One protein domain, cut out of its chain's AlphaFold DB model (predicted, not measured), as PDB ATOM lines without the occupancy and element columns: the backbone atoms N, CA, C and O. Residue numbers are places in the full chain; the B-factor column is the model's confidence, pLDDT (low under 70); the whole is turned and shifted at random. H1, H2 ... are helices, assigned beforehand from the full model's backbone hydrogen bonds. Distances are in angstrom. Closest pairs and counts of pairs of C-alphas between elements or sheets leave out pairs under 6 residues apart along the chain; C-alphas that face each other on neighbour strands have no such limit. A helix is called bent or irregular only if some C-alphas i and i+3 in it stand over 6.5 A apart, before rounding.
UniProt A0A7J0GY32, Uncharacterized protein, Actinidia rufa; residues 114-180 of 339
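What this domain is: This is residues 114 to 180 of the 339 residues of an uncharacterized protein of Actinidia rufa (UniProt A0A7J0GY32). Two long helices, H1 and H2, run side by side in opposite ways as a narrow U, joined by a tight turn at one end and open at the other, with few contacts between them. H2 is bent part way along, and residues 143 to 149, at the turn, stick out free. The printed part has 67 residues with two named helices, H1 then H2, and no named strand; the class is all helix. The whole is a rod spanning 53 by 20 by 10 A, only just loose and close to extended, with a radius of gyration of the C-alphas of 16.3 A.

How they stand to each other: H2, residues 150 to 180, was assigned as one helix by its hydrogen bonds, but it is bent: C-alphas 159 and 162 are 6.8 A apart. Its arms H2a, residues 150 to 159, and H2b, residues 162 to 180, stand at a shallow tilt of 33 degrees, only just short of steep. H1, residues 115 to 144, is close to H2a but not clearly touching; their closest C-alphas, those of Cys 139 and Ser 153, are 7.5 A apart. H1 and H2a run opposite ways at a shallow tilt of 15 degrees. H1 and H2b are near each other, with 7 pairs of C-alphas within 10 A. In H1 every O i to N i+4 pair is within hydrogen-bond range; in H2a 5 of 6 are, and in H2b 14 of 15.

Where its parts are: H2a measures 14.8 A from first to last C-alpha and H2b 27.8 A, ending at C-alpha 180 (229.006, 187.953, 153.156). H1 measures 43.6 A, from C-alpha 115 (233.410, 171.954, 141.353) to C-alpha 144 (229.816, 187.890, 100.944).

The domain as a whole: The C-alphas farthest apart, those of Gly 146 and Val 180, are 53.9 A apart. The printed part has no cut. The link from H1 to H2 is tight, with 5 residues. Mean pLDDT of the printed part is 75.3; 25 residues are under 70, among them residues 163 to 180.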
ATOM      1  N   SER A 114     234.340 176.179 143.667       92.56
ATOM      2  CA  SER A 114     233.734 174.867 143.886       92.56
ATOM      3  C   SER A 114     233.583 174.098 142.561       92.56
ATOM      4  O   SER A 114     233.372 174.713 141.508       92.56
ATOM      5  N   PRO A 115     233.603 172.753 142.569       86.56
ATOM      6  CA  PRO A 115     233.410 171.954 141.353       86.56
ATOM      7  C   PRO A 115     232.132 172.312 140.570       86.56
ATOM      8  O   PRO A 115     232.111 172.291 139.338       86.56
ATOM      9  N   ASN A 116     231.064 172.710 141.268       83.50
ATOM     10  CA  ASN A 116     229.825 173.169 140.636       83.50
ATOM     11  C   ASN A 116     229.976 174.539 139.960       83.50
ATOM     12  O   ASN A 116     229.463 174.734 138.858       83.50
ATOM     13  N   ALA A 117     230.717 175.472 140.561       84.00
ATOM     14  CA  ALA A 117     231.006 176.762 139.940       84.00
ATOM     15  C   ALA A 117     231.902 176.606 138.696       84.00
ATOM     16  O   ALA A 117     231.672 177.274 137.687       84.00
ATOM     17  N   TRP A 118     232.836 175.652 138.709       88.50
ATOM     18  CA  TRP A 118     233.638 175.299 137.535       88.50
ATOM     19  C   TRP A 118     232.789 174.854 136.344       88.50
ATOM     20  O   TRP A 118     233.014 175.305 135.219       88.50
ATOM     21  N   ARG A 119     231.761 174.031 136.582       86.81
ATOM     22  CA  ARG A 119     230.812 173.624 135.534       86.81
ATOM     23  C   ARG A 119     230.108 174.833 134.922       86.81
ATOM     24  O   ARG A 119     230.026 174.927 133.701       86.81
ATOM     25  N   CYS A 120     229.666 175.789 135.741       86.38
ATOM     26  CA  CYS A 120     229.057 177.030 135.257       86.38
ATOM     27  C   CYS A 120     230.019 177.851 134.385       86.38
ATOM     28  O   CYS A 120     229.621 178.312 133.315       86.38
ATOM     29  N   VAL A 121     231.284 177.990 134.796       84.12
ATOM     30  CA  VAL A 121     232.313 178.688 134.003       84.12
ATOM     31  C   VAL A 121     232.501 178.007 132.647       84.12
ATOM     32  O   VAL A 121     232.474 178.678 131.615       84.12
ATOM     33  N   ILE A 122     232.611 176.676 132.624       87.81
ATOM     34  CA  ILE A 122     232.749 175.906 131.379       87.81
ATOM     35  C   ILE A 122     231.520 176.098 130.481       87.81
ATOM     36  O   ILE A 122     231.680 176.369 129.291       87.81
ATOM     37  N   TYR A 123     230.301 176.029 131.026       87.56
ATOM     38  CA  TYR A 123     229.080 176.258 130.248       87.56
ATOM     39  C   TYR A 123     229.043 177.654 129.626       87.56
ATOM     40  O   TYR A 123     228.741 177.781 128.439       87.56
ATOM     41  N   ILE A 124     229.401 178.691 130.386       86.88
ATOM     42  CA  ILE A 124     229.463 180.065 129.875       86.88
ATOM     43  C   ILE A 124     230.479 180.162 128.733       86.88
ATOM     44  O   ILE A 124     230.169 180.746 127.694       86.88
ATOM     45  N   LEU A 125     231.658 179.552 128.879       86.69
ATOM     46  CA  LEU A 125     232.686 179.550 127.835       86.69
ATOM     47  C   LEU A 125     232.231 178.812 126.568       86.69
ATOM     48  O   LEU A 125     232.478 179.294 125.461       86.69
ATOM     49  N   VAL A 126     231.538 177.678 126.704       88.25
ATOM     50  CA  VAL A 126     231.002 176.914 125.566       88.25
ATOM     51  C   VAL A 126     229.913 177.704 124.841       88.25
ATOM     52  O   VAL A 126     230.008 177.887 123.625       88.25
ATOM     53  N   ILE A 127     228.931 178.232 125.578       87.75
ATOM     54  CA  ILE A 127     227.845 179.052 125.024       87.75
ATOM     55  C   ILE A 127     228.424 180.276 124.315       87.75
ATOM     56  O   ILE A 127     228.034 180.589 123.190       87.75
ATOM     57  N   TRP A 128     229.400 180.939 124.936       85.75
ATOM     58  CA  TRP A 128     230.076 182.086 124.347       85.75
ATOM     59  C   TRP A 128     230.801 181.728 123.052       85.75
ATOM     60  O   TRP A 128     230.680 182.441 122.058       85.75
ATOM     61  N   ARG A 129     231.552 180.622 123.043       88.88
ATOM     62  CA  ARG A 129     232.287 180.153 121.865       88.88
ATOM     63  C   ARG A 129     231.342 179.872 120.704       88.88
ATOM     64  O   ARG A 129     231.610 180.299 119.581       88.88
ATOM     65  N   ASP A 130     230.244 179.173 120.962       86.62
ATOM     66  CA  ASP A 130     229.270 178.839 119.926       86.62
ATOM     67  C   ASP A 130     228.536 180.089 119.430       86.62
ATOM     68  O   ASP A 130     228.379 180.269 118.218       86.62
ATOM     69  N   TRP A 131     228.201 181.014 120.332       88.00
ATOM     70  CA  TRP A 131     227.650 182.318 119.971       88.00
ATOM     71  C   TRP A 131     228.616 183.133 119.105       88.00
ATOM     72  O   TRP A 131     228.228 183.636 118.050       88.00
ATOM     73  N   ALA A 132     229.893 183.205 119.484       86.88
ATOM     74  CA  ALA A 132     230.922 183.899 118.719       86.88
ATOM     75  C   ALA A 132     231.091 183.284 117.323       86.88
ATOM     76  O   ALA A 132     231.198 184.017 116.339       86.88
ATOM     77  N   ARG A 133     231.044 181.949 117.198       88.81
ATOM     78  CA  ARG A 133     231.057 181.284 115.885       88.81
ATOM     79  C   ARG A 133     229.827 181.632 115.055       88.81
ATOM     80  O   ARG A 133     229.974 181.898 113.865       88.81
ATOM     81  N   MET A 134     228.637 181.621 115.650       87.81
ATOM     82  CA  MET A 134     227.397 181.992 114.962       87.81
ATOM     83  C   MET A 134     227.441 183.442 114.479       87.81
ATOM     84  O   MET A 134     227.142 183.713 113.316       87.81
ATOM     85  N   TYR A 135     227.900 184.353 115.334       86.44
ATOM     86  CA  TYR A 135     228.081 185.759 114.999       86.44
ATOM     87  C   TYR A 135     229.086 185.944 113.854       86.44
ATOM     88  O   TYR A 135     228.777 186.598 112.861       86.44
ATOM     89  N   LEU A 136     230.256 185.301 113.931       87.31
ATOM     90  CA  LEU A 136     231.274 185.362 112.878       87.31
ATOM     91  C   LEU A 136     230.781 184.778 111.550       87.31
ATOM     92  O   LEU A 136     231.075 185.339 110.494       87.31
ATOM     93  N   LYS A 137     230.013 183.681 111.583       88.50
ATOM     94  CA  LYS A 137     229.365 183.119 110.389       88.50
ATOM     95  C   LYS A 137     228.371 184.110 109.783       88.50
ATOM     96  O   LYS A 137     228.414 184.319 108.575       88.50
ATOM     97  N   GLY A 138     227.544 184.751 110.610       86.75
ATOM     98  CA  GLY A 138     226.611 185.792 110.178       86.75
ATOM     99  C   GLY A 138     227.327 186.982 109.538       86.75
ATOM    100  O   GLY A 138     227.001 187.363 108.419       86.75
ATOM    101  N   CYS A 139     228.371 187.508 110.185       84.88
ATOM    102  CA  CYS A 139     229.190 188.584 109.623       84.88
ATOM    103  C   CYS A 139     229.843 188.185 108.295       84.88
ATOM    104  O   CYS A 139     229.878 188.988 107.367       84.88
ATOM    105  N   ARG A 140     230.346 186.949 108.183       88.25
ATOM    106  CA  ARG A 140     230.955 186.444 106.945       88.25
ATOM    107  C   ARG A 140     229.928 186.311 105.821       88.25
ATOM    108  O   ARG A 140     230.266 186.612 104.685       88.25
ATOM    109  N   ALA A 141     228.708 185.868 106.125       87.19
ATOM    110  CA  ALA A 141     227.624 185.802 105.148       87.19
ATOM    111  C   ALA A 141     227.252 187.207 104.646       87.19
ATOM    112  O   ALA A 141     227.282 187.447 103.446       87.19
ATOM    113  N   MET A 142     227.058 188.167 105.558       81.62
ATOM    114  CA  MET A 142     226.763 189.559 105.187       81.62
ATOM    115  C   MET A 142     227.872 190.200 104.343       81.62
ATOM    116  O   MET A 142     227.583 190.957 103.423       81.62
ATOM    117  N   LEU A 143     229.140 189.888 104.635       85.88
ATOM    118  CA  LEU A 143     230.268 190.393 103.852       85.88
ATOM    119  C   LEU A 143     230.290 189.811 102.429       85.88
ATOM    120  O   LEU A 143     230.671 190.511 101.498       85.88
ATOM    121  N   LYS A 144     229.886 188.545 102.259       90.00
ATOM    122  CA  LYS A 144     229.816 187.890 100.944       90.00
ATOM    123  C   LYS A 144     228.678 188.423 100.080       90.00
ATOM    124  O   LYS A 144     228.857 188.540  98.875       90.00
ATOM    125  N   ASP A 145     227.549 188.767 100.689       89.50
ATOM    126  CA  ASP A 145     226.352 189.190  99.955       89.50
ATOM    127  C   ASP A 145     226.418 190.651  99.477       89.50
ATOM    128  O   ASP A 145     225.499 191.122  98.809       89.50
ATOM    129  N   GLY A 146     227.461 191.409  99.844       89.44
ATOM    130  CA  GLY A 146     227.640 192.814  99.452       89.44
ATOM    131  C   GLY A 146     226.566 193.777  99.984       89.44
ATOM    132  O   GLY A 146     226.700 194.988  99.827       89.44
ATOM    133  N   ARG A 147     225.517 193.273 100.651       76.25
ATOM    134  CA  ARG A 147     224.479 194.074 101.305       76.25
ATOM    135  C   ARG A 147     224.931 194.498 102.690       76.25
ATOM    136  O   ARG A 147     224.832 193.758 103.669       76.25
ATOM    137  N   THR A 148     225.358 195.746 102.782       65.25
ATOM    138  CA  THR A 148     225.633 196.451 104.037       65.25
ATOM    139  C   THR A 148     224.353 196.999 104.672       65.25
ATOM    140  O   THR A 148     224.323 198.126 105.168       65.25
ATOM    141  N   ASP A 149     223.294 196.187 104.730       74.38
ATOM    142  CA  ASP A 149     222.088 196.545 105.474       74.38
ATOM    143  C   ASP A 149     222.392 196.439 106.974       74.38
ATOM    144  O   ASP A 149     222.214 195.409 107.633       74.38
ATOM    145  N   SER A 150     222.913 197.540 107.513       66.62
ATOM    146  CA  SER A 150     223.315 197.725 108.913       66.62
ATOM    147  C   SER A 150     222.202 197.410 109.924       66.62
ATOM    148  O   SER A 150     222.480 197.129 111.090       66.62
ATOM    149  N   SER A 151     220.943 197.377 109.481       73.50
ATOM    150  CA  SER A 151     219.779 196.995 110.283       73.50
ATOM    151  C   SER A 151     219.777 195.513 110.691       73.50
ATOM    152  O   SER A 151     219.318 195.183 111.787       73.50
ATOM    153  N   SER A 152     220.335 194.618 109.867       67.94
ATOM    154  CA  SER A 152     220.304 193.166 110.104       67.94
ATOM    155  C   SER A 152     221.296 192.720 111.188       67.94
ATOM    156  O   SER A 152     220.948 191.970 112.108       67.94
ATOM    157  N   SER A 153     222.522 193.252 111.160       66.62
ATOM    158  CA  SER A 153     223.558 192.926 112.151       66.62
ATOM    159  C   SER A 153     223.215 193.475 113.539       66.62
ATOM    160  O   SER A 153     223.376 192.784 114.550       66.62
ATOM    161  N   LEU A 154     222.660 194.687 113.594       69.50
ATOM    162  CA  LEU A 154     222.239 195.327 114.837       69.50
ATOM    163  C   LEU A 154     221.023 194.619 115.460       69.50
ATOM    164  O   LEU A 154     220.922 194.530 116.685       69.50
ATOM    165  N   GLY A 155     220.145 194.054 114.624       76.50
ATOM    166  CA  GLY A 155     219.028 193.209 115.049       76.50
ATOM    167  C   GLY A 155     219.477 191.911 115.723       76.50
ATOM    168  O   GLY A 155     218.904 191.526 116.744       76.50
ATOM    169  N   MET A 156     220.537 191.264 115.222       69.19
ATOM    170  CA  MET A 156     221.132 190.107 115.902       69.19
ATOM    171  C   MET A 156     221.736 190.504 117.252       69.19
ATOM    172  O   MET A 156     221.408 189.892 118.265       69.19
ATOM    173  N   ILE A 157     222.545 191.564 117.305       72.88
ATOM    174  CA  ILE A 157     223.169 192.005 118.564       72.88
ATOM    175  C   ILE A 157     222.101 192.346 119.615       72.88
ATOM    176  O   ILE A 157     222.197 191.879 120.750       72.88
ATOM    177  N   ARG A 158     221.041 193.075 119.240       75.19
ATOM    178  CA  ARG A 158     219.941 193.437 120.154       75.19
ATOM    179  C   ARG A 158     219.189 192.240 120.729       75.19
ATOM    180  O   ARG A 158     218.760 192.314 121.874       75.19
ATOM    181  N   LYS A 159     219.034 191.149 119.975       75.00
ATOM    182  CA  LYS A 159     218.335 189.946 120.460       75.00
ATOM    183  C   LYS A 159     219.152 189.157 121.481       75.00
ATOM    184  O   LYS A 159     218.574 188.550 122.375       75.00
ATOM    185  N   PHE A 160     220.481 189.179 121.376       67.31
ATOM    186  CA  PHE A 160     221.355 188.359 122.224       67.31
ATOM    187  C   PHE A 160     221.990 189.120 123.394       67.31
ATOM    188  O   PHE A 160     222.346 188.508 124.401       67.31
ATOM    189  N   PHE A 161     222.088 190.448 123.312       70.75
ATOM    190  CA  PHE A 161     222.619 191.286 124.391       70.75
ATOM    191  C   PHE A 161     221.899 191.114 125.749       70.75
ATOM    192  O   PHE A 161     222.595 191.040 126.764       70.75
ATOM    193  N   PRO A 162     220.558 190.958 125.814       71.81
ATOM    194  CA  PRO A 162     219.853 190.722 127.077       71.81
ATOM    195  C   PRO A 162     220.252 189.407 127.757       71.81
ATOM    196  O   PRO A 162     220.359 189.361 128.977       71.81
ATOM    197  N   ILE A 163     220.537 188.356 126.977       67.75
ATOM    198  CA  ILE A 163     220.955 187.037 127.487       67.75
ATOM    199  C   ILE A 163     222.343 187.138 128.133       67.75
ATOM    200  O   ILE A 163     222.569 186.632 129.232       67.75
ATOM    201  N   LEU A 164     223.255 187.863 127.482       64.88
ATOM    202  CA  LEU A 164     224.591 188.161 128.003       64.88
ATOM    203  C   LEU A 164     224.541 188.955 129.321       64.88
ATOM    204  O   LEU A 164     225.295 188.679 130.255       64.88
ATOM    205  N   LEU A 165     223.660 189.959 129.381       68.94
ATOM    206  CA  LEU A 165     223.437 190.794 130.563       68.94
ATOM    207  C   LEU A 165     222.857 189.985 131.723       68.94
ATOM    208  O   LEU A 165     223.344 190.106 132.845       68.94
ATOM    209  N   HIS A 166     221.887 189.113 131.441       65.56
ATOM    210  CA  HIS A 166     221.319 188.205 132.434       65.56
ATOM    211  C   HIS A 166     222.392 187.301 133.047       65.56
ATOM    212  O   HIS A 166     222.459 187.169 134.266       65.56
ATOM    213  N   MET A 167     223.295 186.741 132.238       59.69
ATOM    214  CA  MET A 167     224.369 185.894 132.766       59.69
ATOM    215  C   MET A 167     225.334 186.644 133.695       59.69
ATOM    216  O   MET A 167     225.747 186.089 134.714       59.69
ATOM    217  N   LYS A 168     225.650 187.915 133.409       59.38
ATOM    218  CA  LYS A 168     226.461 188.748 134.316       59.38
ATOM    219  C   LYS A 168     225.755 189.031 135.640       59.38
ATOM    220  O   LYS A 168     226.401 189.019 136.683       59.38
ATOM    221  N   PHE A 169     224.450 189.283 135.598       51.38
ATOM    222  CA  PHE A 169     223.682 189.651 136.785       51.38
ATOM    223  C   PHE A 169     223.537 188.474 137.762       51.38
ATOM    224  O   PHE A 169     223.745 188.634 138.964       51.38
ATOM    225  N   PHE A 170     223.270 187.274 137.241       54.28
ATOM    226  CA  PHE A 170     223.064 186.077 138.062       54.28
ATOM    227  C   PHE A 170     224.367 185.474 138.604       54.28
ATOM    228  O   PHE A 170     224.399 185.037 139.754       54.28
ATOM    229  N   GLY A 171     225.457 185.497 137.827       56.22
ATOM    230  CA  GLY A 171     226.758 185.011 138.304       56.22
ATOM    231  C   GLY A 171     227.347 185.869 139.429       56.22
ATOM    232  O   GLY A 171     227.978 185.345 140.342       56.22
ATOM    233  N   PHE A 172     227.105 187.184 139.395       49.75
ATOM    234  CA  PHE A 172     227.696 188.122 140.351       49.75
ATOM    235  C   PHE A 172     226.931 188.194 141.683       49.75
ATOM    236  O   PHE A 172     227.553 188.285 142.741       49.75
ATOM    237  N   GLN A 173     225.594 188.104 141.665       53.59
ATOM    238  CA  GLN A 173     224.805 188.124 142.905       53.59
ATOM    239  C   GLN A 173     224.979 186.852 143.746       53.59
ATOM    240  O   GLN A 173     225.125 186.955 144.963       53.59
ATOM    241  N   GLY A 174     225.033 185.671 143.116       57.12
ATOM    242  CA  GLY A 174     225.226 184.408 143.841       57.12
ATOM    243  C   GLY A 174     226.581 184.325 144.554       57.12
ATOM    244  O   GLY A 174     226.663 183.831 145.675       57.12
ATOM    245  N   TYR A 175     227.636 184.871 143.942       53.41
ATOM    246  CA  TYR A 175     228.975 184.892 144.533       53.41
ATOM    247  C   TYR A 175     229.091 185.880 145.704       53.41
ATOM    248  O   TYR A 175     229.679 185.557 146.733       53.41
ATOM    249  N   ARG A 176     228.489 187.074 145.583       53.84
ATOM    250  CA  ARG A 176     228.534 188.093 146.643       53.84
ATOM    251  C   ARG A 176     227.769 187.657 147.897       53.84
ATOM    252  O   ARG A 176     228.251 187.892 148.998       53.84
ATOM    253  N   ALA A 177     226.629 186.982 147.736       51.38
ATOM    254  CA  ALA A 177     225.864 186.439 148.860       51.38
ATOM    255  C   ALA A 177     226.650 185.369 149.644       51.38
ATOM    256  O   ALA A 177     226.601 185.342 150.869       51.38
ATOM    257  N   ALA A 178     227.438 184.540 148.950       54.25
ATOM    258  CA  ALA A 178     228.257 183.504 149.581       54.25
ATOM    259  C   ALA A 178     229.477 184.058 150.346       54.25
ATOM    260  O   ALA A 178     229.939 183.419 151.290       54.25
ATOM    261  N   GLN A 179     230.004 185.231 149.971       52.03
ATOM    262  CA  GLN A 179     231.119 185.853 150.697       52.03
ATOM    263  C   GLN A 179     230.685 186.588 151.969       52.03
ATOM    264  O   GLN A 179     231.404 186.533 152.961       52.03
ATOM    265  N   VAL A 180     229.513 187.236 151.969       56.12
ATOM    266  CA  VAL A 180     229.006 187.953 153.156       56.12
ATOM    267  C   VAL A 180     228.729 186.983 154.309       56.12
ATOM    268  O   VAL A 180     229.091 187.267 155.441       56.12
TER     269      VAL A 180